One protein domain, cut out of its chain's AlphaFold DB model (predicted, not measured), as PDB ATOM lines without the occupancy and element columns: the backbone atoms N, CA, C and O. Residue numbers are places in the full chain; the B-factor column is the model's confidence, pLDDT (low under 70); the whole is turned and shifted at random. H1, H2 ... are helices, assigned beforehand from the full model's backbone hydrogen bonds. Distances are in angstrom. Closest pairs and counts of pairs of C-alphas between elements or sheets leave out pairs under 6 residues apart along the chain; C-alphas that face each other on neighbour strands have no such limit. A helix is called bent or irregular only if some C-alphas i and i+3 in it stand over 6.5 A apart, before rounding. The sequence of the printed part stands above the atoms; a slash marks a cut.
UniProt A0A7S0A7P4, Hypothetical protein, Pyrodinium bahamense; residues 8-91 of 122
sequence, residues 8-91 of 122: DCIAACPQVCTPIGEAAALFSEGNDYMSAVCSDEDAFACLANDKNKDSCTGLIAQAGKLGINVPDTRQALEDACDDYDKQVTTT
ATOM      1  N   ASP A   8      36.028  -9.886 -84.484       79.81
ATOM      2  CA  ASP A   8      35.719  -9.944 -85.918       79.81
ATOM      3  C   ASP A   8      34.930  -8.723 -86.403       79.81
ATOM      4  O   ASP A   8      35.202  -8.192 -87.477       79.81
ATOM      5  N   CYS A   9      34.004  -8.215 -85.586       82.38
ATOM      6  CA  CYS A   9      33.258  -6.996 -85.892       82.38
ATOM      7  C   CYS A   9      34.177  -5.771 -85.974       82.38
ATOM      8  O   CYS A   9      34.113  -4.986 -86.919       82.38
ATOM      9  N   ILE A  10      35.081  -5.628 -85.003       81.81
ATOM     10  CA  ILE A  10      36.031  -4.513 -84.971       81.81
ATOM     11  C   ILE A  10      37.087  -4.646 -86.071       81.81
ATOM     12  O   ILE A  10      37.523  -3.638 -86.624       81.81
ATOM     13  N   ALA A  11      37.492  -5.870 -86.411       84.00
ATOM     14  CA  ALA A  11      38.390  -6.114 -87.533       84.00
ATOM     15  C   ALA A  11      37.738  -5.746 -88.876       84.00
ATOM     16  O   ALA A  11      38.413  -5.197 -89.746       84.00
ATOM     17  N   ALA A  12      36.435  -6.004 -89.031       84.88
ATOM     18  CA  ALA A  12      35.673  -5.637 -90.221       84.88
ATOM     19  C   ALA A  12      35.359  -4.130 -90.299       84.88
ATOM     20  O   ALA A  12      35.293  -3.575 -91.394       84.88
ATOM     21  N   CYS A  13      35.192  -3.472 -89.148       85.88
ATOM     22  CA  CYS A  13      34.830  -2.059 -89.030       85.88
ATOM     23  C   CYS A  13      35.805  -1.298 -88.109       85.88
ATOM     24  O   CYS A  13      35.413  -0.855 -87.030       85.88
ATOM     25  N   PRO A  14      37.080  -1.109 -88.487       84.50
ATOM     26  CA  PRO A  14      38.073  -0.474 -87.617       84.50
ATOM     27  C   PRO A  14      37.735   0.981 -87.264       84.50
ATOM     28  O   PRO A  14      38.082   1.446 -86.177       84.50
ATOM     29  N   GLN A  15      37.016   1.684 -88.143       85.00
ATOM     30  CA  GLN A  15      36.569   3.062 -87.931       85.00
ATOM     31  C   GLN A  15      35.589   3.215 -86.759       85.00
ATOM     32  O   GLN A  15      35.430   4.308 -86.236       85.00
ATOM     33  N   VAL A  16      34.966   2.124 -86.307       84.00
ATOM     34  CA  VAL A  16      33.922   2.163 -85.277       84.00
ATOM     35  C   VAL A  16      34.461   2.236 -83.845       84.00
ATOM     36  O   VAL A  16      33.729   2.536 -82.905       84.00
ATOM     37  N   CYS A  17      35.755   1.965 -83.654       82.94
ATOM     38  CA  CYS A  17      36.371   1.927 -82.327       82.94
ATOM     39  C   CYS A  17      36.301   3.269 -81.593       82.94
ATOM     40  O   CYS A  17      36.011   3.290 -80.397       82.94
ATOM     41  N   THR A  18      36.610   4.359 -82.294       84.44
ATOM     42  CA  THR A  18      36.599   5.713 -81.730       84.44
ATOM     43  C   THR A  18      35.182   6.136 -81.335       84.44
ATOM     44  O   THR A  18      34.967   6.366 -80.144       84.44
ATOM     45  N   PRO A  19      34.192   6.128 -82.247       86.12
ATOM     46  CA  PRO A  19      32.865   6.637 -81.927       86.12
ATOM     47  C   PRO A  19      32.083   5.744 -80.947       86.12
ATOM     48  O   PRO A  19      31.328   6.260 -80.129       86.12
ATOM     49  N   ILE A  20      32.308   4.418 -80.912       83.00
ATOM     50  CA  ILE A  20      31.756   3.574 -79.829       83.00
ATOM     51  C   ILE A  20      32.363   3.948 -78.476       83.00
ATOM     52  O   ILE A  20      31.662   3.934 -77.467       83.00
ATOM     53  N   GLY A  21      33.667   4.235 -78.432       83.00
ATOM     54  CA  GLY A  21      34.339   4.648 -77.203       83.00
ATOM     55  C   GLY A  21      33.763   5.949 -76.651       83.00
ATOM     56  O   GLY A  21      33.501   6.039 -75.453       83.00
ATOM     57  N   GLU A  22      33.511   6.916 -77.530       85.81
ATOM     58  CA  GLU A  22      32.889   8.195 -77.186       85.81
ATOM     59  C   GLU A  22      31.429   8.026 -76.760       85.81
ATOM     60  O   GLU A  22      31.056   8.479 -75.680       85.81
ATOM     61  N   ALA A  23      30.621   7.288 -77.527       84.56
ATOM     62  CA  ALA A  23      29.237   6.987 -77.167       84.56
ATOM     63  C   ALA A  23      29.136   6.263 -75.812       84.56
ATOM     64  O   ALA A  23      28.287   6.590 -74.986       84.56
ATOM     65  N   ALA A  24      30.030   5.306 -75.542       82.56
ATOM     66  CA  ALA A  24      30.070   4.590 -74.270       82.56
ATOM     67  C   ALA A  24      30.506   5.487 -73.101       82.56
ATOM     68  O   ALA A  24      29.996   5.320 -71.990       82.56
ATOM     69  N   ALA A  25      31.431   6.426 -73.332       85.69
ATOM     70  CA  ALA A  25      31.824   7.422 -72.339       85.69
ATOM     71  C   ALA A  25      30.637   8.330 -71.995       85.69
ATOM     72  O   ALA A  25      30.242   8.388 -70.833       85.69
ATOM     73  N   LEU A  26      29.983   8.896 -73.017       86.81
ATOM     74  CA  LEU A  26      28.790   9.729 -72.864       86.81
ATOM     75  C   LEU A  26      27.682   8.986 -72.114       86.81
ATOM     76  O   LEU A  26      27.156   9.503 -71.132       86.81
ATOM     77  N   PHE A  27      27.385   7.743 -72.498       84.50
ATOM     78  CA  PHE A  27      26.390   6.924 -71.807       84.50
ATOM     79  C   PHE A  27      26.750   6.681 -70.334       84.50
ATOM     80  O   PHE A  27      25.889   6.778 -69.460       84.50
ATOM     81  N   SER A  28      28.023   6.399 -70.039       83.88
ATOM     82  CA  SER A  28      28.501   6.167 -68.666       83.88
ATOM     83  C   SER A  28      28.405   7.421 -67.793       83.88
ATOM     84  O   SER A  28      28.209   7.318 -66.584       83.88
ATOM     85  N   GLU A  29      28.525   8.598 -68.401       87.25
ATOM     86  CA  GLU A  29      28.352   9.897 -67.748       87.25
ATOM     87  C   GLU A  29      26.873  10.320 -67.641       87.25
ATOM     88  O   GLU A  29      26.568  11.320 -66.992       87.25
ATOM     89  N   GLY A  30      25.946   9.559 -68.239       84.00
ATOM     90  CA  GLY A  30      24.527   9.914 -68.334       84.00
ATOM     91  C   GLY A  30      24.232  11.006 -69.370       84.00
ATOM     92  O   GLY A  30      23.153  11.596 -69.348       84.00
ATOM     93  N   ASN A  31      25.193  11.280 -70.252       86.81
ATOM     94  CA  ASN A  31      25.074  12.199 -71.372       86.81
ATOM     95  C   ASN A  31      24.445  11.513 -72.595       86.81
ATOM     96  O   ASN A  31      24.255  10.296 -72.665       86.81
ATOM     97  N   ASP A  32      24.139  12.338 -73.587       85.56
ATOM     98  CA  ASP A  32      23.541  11.923 -74.842       85.56
ATOM     99  C   ASP A  32      24.548  11.199 -75.748       85.56
ATOM    100  O   ASP A  32      25.346  11.813 -76.455       85.56
ATOM    101  N   TYR A  33      24.497   9.869 -75.729       84.94
ATOM    102  CA  TYR A  33      25.341   9.025 -76.569       84.94
ATOM    103  C   TYR A  33      24.931   9.036 -78.048       84.94
ATOM    104  O   TYR A  33      25.767   8.721 -78.895       84.94
ATOM    105  N   MET A  34      23.684   9.406 -78.377       84.81
ATOM    106  CA  MET A  34      23.221   9.467 -79.768       84.81
ATOM    107  C   MET A  34      23.919  10.585 -80.541       84.81
ATOM    108  O   MET A  34      24.128  10.448 -81.743       84.81
ATOM    109  N   SER A  35      24.409  11.616 -79.847       85.50
ATOM    110  CA  SER A  35      25.281  12.633 -80.440       85.50
ATOM    111  C   SER A  35      26.520  12.025 -81.105       85.50
ATOM    112  O   SER A  35      26.834  12.362 -82.246       85.50
ATOM    113  N   ALA A  36      27.188  11.076 -80.441       86.25
ATOM    114  CA  ALA A  36      28.341  10.370 -81.003       86.25
ATOM    115  C   ALA A  36      27.930   9.337 -82.065       86.25
ATOM    116  O   ALA A  36      28.650   9.138 -83.040       86.25
ATOM    117  N   VAL A  37      26.756   8.706 -81.914       86.81
ATOM    118  CA  VAL A  37      26.230   7.753 -82.908       86.81
ATOM    119  C   VAL A  37      25.942   8.432 -84.243       86.81
ATOM    120  O   VAL A  37      26.344   7.929 -85.289       86.81
ATOM    121  N   CYS A  38      25.289   9.590 -84.201       88.12
ATOM    122  CA  CYS A  38      24.850  10.309 -85.390       88.12
ATOM    123  C   CYS A  38      25.910  11.256 -85.959       88.12
ATOM    124  O   CYS A  38      25.832  11.614 -87.129       88.12
ATOM    125  N   SER A  39      26.935  11.621 -85.178       88.12
ATOM    126  CA  SER A  39      28.106  12.330 -85.720       88.12
ATOM    127  C   SER A  39      28.950  11.438 -86.635       88.12
ATOM    128  O   SER A  39      29.509  11.928 -87.614       88.12
ATOM    129  N   ASP A  40      29.002  10.133 -86.352       88.56
ATOM    130  CA  ASP A  40      29.790   9.143 -87.096       88.56
ATOM    131  C   ASP A  40      28.910   8.004 -87.642       88.56
ATOM    132  O   ASP A  40      29.237   6.818 -87.524       88.56
ATOM    133  N   GLU A  41      27.787   8.359 -88.272       86.06
ATOM    134  CA  GLU A  41      26.786   7.401 -88.767       86.06
ATOM    135  C   GLU A  41      27.404   6.317 -89.669       86.06
ATOM    136  O   GLU A  41      27.135   5.133 -89.482       86.06
ATOM    137  N   ASP A  42      28.311   6.673 -90.584       85.88
ATOM    138  CA  ASP A  42      28.990   5.715 -91.472       85.88
ATOM    139  C   ASP A  42      29.802   4.653 -90.709       85.88
ATOM    140  O   ASP A  42      29.913   3.493 -91.134       85.88
ATOM    141  N   ALA A  43      30.374   5.023 -89.560       86.81
ATOM    142  CA  ALA A  43      31.118   4.089 -88.731       86.81
ATOM    143  C   ALA A  43      30.177   3.051 -88.104       86.81
ATOM    144  O   ALA A  43      30.482   1.854 -88.136       86.81
ATOM    145  N   PHE A  44      29.014   3.486 -87.610       86.31
ATOM    146  CA  PHE A  44      27.972   2.608 -87.069       86.31
ATOM    147  C   PHE A  44      27.236   1.822 -88.161       86.31
ATOM    148  O   PHE A  44      26.913   0.650 -87.963       86.31
ATOM    149  N   ALA A  45      27.062   2.395 -89.353       87.75
ATOM    150  CA  ALA A  45      26.452   1.734 -90.503       87.75
ATOM    151  C   ALA A  45      27.252   0.499 -90.941       87.75
ATOM    152  O   ALA A  45      26.684  -0.456 -91.468       87.75
ATOM    153  N   CYS A  46      28.564   0.473 -90.684       87.75
ATOM    154  CA  CYS A  46      29.386  -0.711 -90.914       87.75
ATOM    155  C   CYS A  46      29.005  -1.889 -90.003       87.75
ATOM    156  O   CYS A  46      29.022  -3.030 -90.466       87.75
ATOM    157  N   LEU A  47      28.623  -1.631 -88.744       85.44
ATOM    158  CA  LEU A  47      28.128  -2.664 -87.819       85.44
ATOM    159  C   LEU A  47      26.789  -3.234 -88.285       85.44
ATOM    160  O   LEU A  47      26.524  -4.426 -88.157       85.44
ATOM    161  N   ALA A  48      25.954  -2.337 -88.806       84.12
ATOM    162  CA  ALA A  48      24.585  -2.588 -89.219       84.12
ATOM    163  C   ALA A  48      24.476  -3.065 -90.682       84.12
ATOM    164  O   ALA A  48      23.377  -3.197 -91.226       84.12
ATOM    165  N   ASN A  49      25.617  -3.298 -91.334       84.94
ATOM    166  CA  ASN A  49      25.697  -3.814 -92.691       84.94
ATOM    167  C   ASN A  49      25.461  -5.327 -92.690       84.94
ATOM    168  O   ASN A  49      26.095  -6.041 -91.913       84.94
ATOM    169  N   ASP A  50      24.646  -5.832 -93.617       81.00
ATOM    170  CA  ASP A  50      24.330  -7.263 -93.742       81.00
ATOM    171  C   ASP A  50      25.573  -8.161 -93.811       81.00
ATOM    172  O   ASP A  50      25.545  -9.298 -93.356       81.00
ATOM    173  N   LYS A  51      26.693  -7.654 -94.344       80.12
ATOM    174  CA  LYS A  51      27.952  -8.412 -94.442       80.12
ATOM    175  C   LYS A  51      28.654  -8.639 -93.104       80.12
ATOM    176  O   LYS A  51      29.378  -9.620 -92.967       80.12
ATOM    177  N   ASN A  52      28.477  -7.723 -92.153       82.50
ATOM    178  CA  ASN A  52      29.214  -7.698 -90.887       82.50
ATOM    179  C   ASN A  52      28.294  -7.932 -89.681       82.50
ATOM    180  O   ASN A  52      28.781  -8.185 -88.577       82.50
ATOM    181  N   LYS A  53      26.973  -7.883 -89.893       78.12
ATOM    182  CA  LYS A  53      25.936  -8.001 -88.871       78.12
ATOM    183  C   LYS A  53      26.086  -9.255 -88.019       78.12
ATOM    184  O   LYS A  53      26.040  -9.143 -86.797       78.12
ATOM    185  N   ASP A  54      26.330 -10.422 -88.612       81.81
ATOM    186  CA  ASP A  54      26.521 -11.667 -87.852       81.81
ATOM    187  C   ASP A  54      27.702 -11.564 -86.872       81.81
ATOM    188  O   ASP A  54      27.574 -11.890 -85.691       81.81
ATOM    189  N   SER A  55      28.825 -11.006 -87.329       82.38
ATOM    190  CA  SER A  55      30.018 -10.777 -86.505       82.38
ATOM    191  C   SER A  55      29.810  -9.690 -85.443       82.38
ATOM    192  O   SER A  55      30.446  -9.725 -84.390       82.38
ATOM    193  N   CYS A  56      28.921  -8.726 -85.698       81.94
ATOM    194  CA  CYS A  56      28.620  -7.594 -84.816       81.94
ATOM    195  C   CYS A  56      27.422  -7.823 -83.880       81.94
ATOM    196  O   CYS A  56      27.250  -7.078 -82.914       81.94
ATOM    197  N   THR A  57      26.627  -8.876 -84.091       82.12
ATOM    198  CA  THR A  57      25.406  -9.157 -83.313       82.12
ATOM    199  C   THR A  57      25.707  -9.343 -81.827       82.12
ATOM    200  O   THR A  57      24.957  -8.857 -80.980       82.12
ATOM    201  N   GLY A  58      26.829  -9.986 -81.484       80.38
ATOM    202  CA  GLY A  58      27.245 -10.160 -80.088       80.38
ATOM    203  C   GLY A  58      27.470  -8.829 -79.365       80.38
ATOM    204  O   GLY A  58      27.060  -8.674 -78.216       80.38
ATOM    205  N   LEU A  59      28.043  -7.847 -80.065       78.69
ATOM    206  CA  LEU A  59      28.279  -6.506 -79.538       78.69
ATOM    207  C   LEU A  59      26.970  -5.719 -79.373       78.69
ATOM    208  O   LEU A  59      26.748  -5.097 -78.337       78.69
ATOM    209  N   ILE A  60      26.078  -5.792 -80.365       80.31
ATOM    210  CA  ILE A  60      24.760  -5.137 -80.320       80.31
ATOM    211  C   ILE A  60      23.908  -5.719 -79.182       80.31
ATOM    212  O   ILE A  60      23.281  -4.982 -78.424       80.31
ATOM    213  N   ALA A  61      23.937  -7.040 -78.989       82.06
ATOM    214  CA  ALA A  61      23.213  -7.701 -77.905       82.06
ATOM    215  C   ALA A  61      23.725  -7.287 -76.513       82.06
ATOM    216  O   ALA A  61      22.937  -7.161 -75.575       82.06
ATOM    217  N   GLN A  62      25.034  -7.072 -76.366       79.31
ATOM    218  CA  GLN A  62      25.640  -6.558 -75.132       79.31
ATOM    219  C   GLN A  62      25.182  -5.131 -74.842       79.31
ATOM    220  O   GLN A  62      24.742  -4.850 -73.728       79.31
ATOM    221  N   ALA A  63      25.197  -4.261 -75.854       78.38
ATOM    222  CA  ALA A  63      24.658  -2.911 -75.736       78.38
ATOM    223  C   ALA A  63      23.184  -2.944 -75.284       78.38
ATOM    224  O   ALA A  63      22.821  -2.277 -74.314       78.38
ATOM    225  N   GLY A  64      22.370  -3.831 -75.870       79.75
ATOM    226  CA  GLY A  64      20.972  -4.019 -75.475       79.75
ATOM    227  C   GLY A  64      20.792  -4.428 -74.007       79.75
ATOM    228  O   GLY A  64      19.895  -3.924 -73.332       79.75
ATOM    229  N   LYS A  65      21.675  -5.276 -73.462       80.75
ATOM    230  CA  LYS A  65      21.657  -5.646 -72.031       80.75
ATOM    231  C   LYS A  65      21.971  -4.476 -71.100       80.75
ATOM    232  O   LYS A  65      21.540  -4.492 -69.951       80.75
ATOM    233  N   LEU A  66      22.710  -3.485 -71.589       75.31
ATOM    234  CA  LEU A  66      23.023  -2.253 -70.866       75.31
ATOM    235  C   LEU A  66      21.920  -1.191 -71.010       75.31
ATOM    236  O   LEU A  66      22.039  -0.116 -70.433       75.31
ATOM    237  N   GLY A  67      20.845  -1.483 -71.751       76.88
ATOM    238  CA  GLY A  67      19.781  -0.525 -72.060       76.88
ATOM    239  C   GLY A  67      20.112   0.407 -73.229       76.88
ATOM    240  O   GLY A  67      19.382   1.365 -73.465       76.88
ATOM    241  N   ILE A  68      21.189   0.127 -73.968       78.06
ATOM    242  CA  ILE A  68      21.592   0.872 -75.160       78.06
ATOM    243  C   ILE A  68      21.024   0.147 -76.378       78.06
ATOM    244  O   ILE A  68      21.473  -0.942 -76.739       78.06
ATOM    245  N   ASN A  69      20.031   0.745 -77.027       77.25
ATOM    246  CA  ASN A  69      19.470   0.185 -78.247       77.25
ATOM    247  C   ASN A  69      20.289   0.655 -79.451       77.25
ATOM    248  O   ASN A  69      20.104   1.773 -79.927       77.25
ATOM    249  N   VAL A  70      21.206  -0.191 -79.921       75.31
ATOM    250  CA  VAL A  70      21.982   0.078 -81.138       75.31
ATOM    251  C   VAL A  70      21.216  -0.476 -82.340       75.31
ATOM    252  O   VAL A  70      20.906  -1.670 -82.345       75.31
ATOM    253  N   PRO A  71      20.912   0.352 -83.351       79.75
ATOM    254  CA  PRO A  71      20.274  -0.104 -84.576       79.75
ATOM    255  C   PRO A  71      21.097  -1.197 -85.263       79.75
ATOM    256  O   PRO A  71      22.297  -1.058 -85.484       79.75
ATOM    257  N   ASP A  72      20.443  -2.301 -85.609       80.31
ATOM    258  CA  ASP A  72      21.058  -3.487 -86.216       80.31
ATOM    259  C   ASP A  72      20.928  -3.513 -87.746       80.31
ATOM    260  O   ASP A  72      21.293  -4.497 -88.399       80.31
ATOM    261  N   THR A  73      20.363  -2.453 -88.319       84.00
ATOM    262  CA  THR A  73      20.247  -2.235 -89.759       84.00
ATOM    263  C   THR A  73      20.591  -0.792 -90.082       84.00
ATOM    264  O   THR A  73      20.336   0.111 -89.285       84.00
ATOM    265  N   ARG A  74      21.164  -0.574 -91.267       83.88
ATOM    266  CA  ARG A  74      21.476   0.772 -91.755       83.88
ATOM    267  C   ARG A  74      20.249   1.686 -91.735       83.88
ATOM    268  O   ARG A  74      20.344   2.822 -91.308       83.88
ATOM    269  N   GLN A  75      19.099   1.159 -92.137       84.19
ATOM    270  CA  GLN A  75      17.864   1.933 -92.212       84.19
ATOM    271  C   GLN A  75      17.359   2.343 -90.824       84.19
ATOM    272  O   GLN A  75      16.995   3.491 -90.624       84.19
ATOM    273  N   ALA A  76      17.433   1.446 -89.833       86.06
ATOM    274  CA  ALA A  76      17.100   1.796 -88.455       86.06
ATOM    275  C   ALA A  76      18.102   2.787 -87.831       86.06
ATOM    276  O   ALA A  76      17.736   3.516 -86.914       86.06
ATOM    277  N   LEU A  77      19.358   2.794 -88.294       86.50
ATOM    278  CA  LEU A  77      20.360   3.778 -87.882       86.50
ATOM    279  C   LEU A  77      20.036   5.161 -88.451       86.50
ATOM    280  O   LEU A  77      19.976   6.120 -87.689       86.50
ATOM    281  N   GLU A  78      19.765   5.231 -89.755       86.81
ATOM    282  CA  GLU A  78      19.339   6.450 -90.451       86.81
ATOM    283  C   GLU A  78      18.055   7.016 -89.818       86.81
ATOM    284  O   GLU A  78      18.006   8.196 -89.480       86.81
ATOM    285  N   ASP A  79      17.047   6.174 -89.565       86.75
ATOM    286  CA  ASP A  79      15.800   6.585 -88.906       86.75
ATOM    287  C   ASP A  79      16.056   7.109 -87.480       86.75
ATOM    288  O   ASP A  79      15.533   8.155 -87.096       86.75
ATOM    289  N   ALA A  80      16.895   6.421 -86.695       87.44
ATOM    290  CA  ALA A  80      17.234   6.852 -85.340       87.44
ATOM    291  C   ALA A  80      17.981   8.193 -85.330       87.44
ATOM    292  O   ALA A  80      17.734   9.012 -84.445       87.44
ATOM    293  N   CYS A  81      18.864   8.427 -86.302       88.06
ATOM    294  CA  CYS A  81      19.610   9.673 -86.414       88.06
ATOM    295  C   CYS A  81      18.790  10.828 -86.987       88.06
ATOM    296  O   CYS A  81      18.935  11.953 -86.519       88.06
ATOM    297  N   ASP A  82      17.858  10.564 -87.900       87.88
ATOM    298  CA  ASP A  82      16.876  11.545 -88.365       87.88
ATOM    299  C   ASP A  82      15.914  11.946 -87.233       87.88
ATOM    300  O   ASP A  82      15.643  13.130 -87.015       87.88
ATOM    301  N   ASP A  83      15.437  10.984 -86.436       85.69
ATOM    302  CA  ASP A  83      14.658  11.274 -85.229       85.69
ATOM    303  C   ASP A  83      15.491  12.008 -84.169       85.69
ATOM    304  O   ASP A  83      14.966  12.871 -83.461       85.69
ATOM    305  N   TYR A  84      16.780  11.693 -84.043       83.94
ATOM    306  CA  TYR A  84      17.695  12.379 -83.135       83.94
ATOM    307  C   TYR A  84      17.939  13.833 -83.549       83.94
ATOM    308  O   TYR A  84      17.765  14.730 -82.728       83.94
ATOM    309  N   ASP A  85      18.255  14.098 -84.817       79.81
ATOM    310  CA  ASP A  85      18.463  15.451 -85.343       79.81
ATOM    311  C   ASP A  85      17.218  16.325 -85.136       79.81
ATOM    312  O   ASP A  85      17.311  17.463 -84.663       79.81
ATOM    313  N   LYS A  86      16.024  15.755 -85.339       73.69
ATOM    314  CA  LYS A  86      14.747  16.418 -85.027       73.69
ATOM    315  C   LYS A  86      14.591  16.758 -83.546       73.69
ATOM    316  O   LYS A  86      13.994  17.787 -83.226       73.69
ATOM    317  N   GLN A  87      15.098  15.918 -82.644       64.19
ATOM    318  CA  GLN A  87      15.068  16.128 -81.189       64.19
ATOM    319  C   GLN A  87      16.122  17.146 -80.721       64.19
ATOM    320  O   GLN A  87      15.855  17.981 -79.851       64.19
ATOM    321  N   VAL A  88      17.309  17.131 -81.329       67.94
ATOM    322  CA  VAL A  88      18.395  18.080 -81.048       67.94
ATOM    323  C   VAL A  88      18.022  19.482 -81.527       67.94
ATOM    324  O   VAL A  88      18.182  20.457 -80.790       67.94
ATOM    325  N   THR A  89      17.426  19.597 -82.715       54.53
ATOM    326  CA  THR A  89      16.952  20.879 -83.262       54.53
ATOM    327  C   THR A  89      15.766  21.460 -82.483       54.53
ATOM    328  O   THR A  89      15.647  22.682 -82.380       54.53
ATOM    329  N   THR A  90      14.950  20.634 -81.814       46.72
ATOM    330  CA  THR A  90      13.878  21.117 -80.918       46.72
ATOM    331  C   THR A  90      14.362  21.595 -79.546       46.72
ATOM    332  O   THR A  90      13.578  22.171 -78.791       46.72
ATOM    333  N   THR A  91      15.650  21.456 -79.217       45.78
ATOM    334  CA  THR A  91      16.198  21.947 -77.937       45.78
ATOM    335  C   THR A  91      16.579  23.438 -77.976       45.78
ATOM    336  O   THR A  91      16.813  24.041 -76.930       45.78
TER     337      THR A  91
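What this domain is: This is residues 8 to 91 of the 122 residues of the protein "Hypothetical protein" of Pyrodinium bahamense (UniProt A0A7S0A7P4). The longest helix, H6, packs along one side of two short helices, H3 and H4, that are set at a corner to each other, while H2 covers the other side of this pair. H5 and H1 make the end of the domain away from the last turns of H6, with H1 packed on the first turn of H5. The printed part has 84 residues with six named helices, H1 to H6 in chain order, and no named strand, in the class all helix. It is compact, with a radius of gyration of the C-alphas of 12.2 A, and spans 38 by 26 by 22 A.

Where its parts are: H6, residues 74 to 89, is 22.3 A from first to last C-alpha, from (21.476, 0.772, -91.755) to (16.952, 20.879, -83.262). H3 is residues 34 to 39 and H4 residues 41 to 47. H2, residues 14 to 28, is 22.2 A long and only just irregular, with C-alphas 15 and 18 6.7 A apart. H5, residues 53 to 65, is 17.5 A long and irregular, with C-alphas 55 and 58 7.0 A apart. H1, residues 8 to 12, begins with its first C-alpha at (35.719, -9.944, -85.918).

How they stand to each other: H6 touches H4 with residues 74 to 81 alone, at a shallow tilt of 31 degrees, opposite ways; the closest C-alphas are those of Ala 45 and Arg 74, 5.2 A. H6 touches H3 with residues 81 to 84 alone, about perpendicular at 75 degrees, closest at Cys 38 and Cys 81, whose C-alphas are 5.4 A apart. H3 and H4 are close but not clearly touching, about perpendicular at 75 degrees; their closest C-alphas, those of Val 37 and Phe 44, are 6.8 A apart. H2 and H3 form a helical hairpin: H2 touches H3 with residues 19 to 23 alone, at a shallow tilt of 30 degrees, opposite ways, with the closest C-alphas, those of Ala 23 and Ala 36, 5.2 A apart. H2 touches H4 with residues 15 to 19 alone, about perpendicular at 75 degrees, closest at the C-alphas of Val 16 and Ala 43, 4.8 A. H5 touches H1 with residues 53 to 56 alone; the closest C-alphas, those of Cys 9 and Cys 56, are 4.8 A apart. H5 is apart from H2, H3 and H6. Every O i to N i+4 pair is within hydrogen-bond range in H1, H3 and H6; the counts are 9 of 11 in H2, 2 of 3 in H4 and 7 of 9 in H5.

The domain as a whole: The two C-alphas farthest apart, those of Asp 8 and Thr 90, are 38.3 A from each other. The printed part has no cut, and its links are tight but for the short link of 8 residues from H5 to H6. Mean pLDDT of the printed part is 81.8; residues 87 to 91 are under 70.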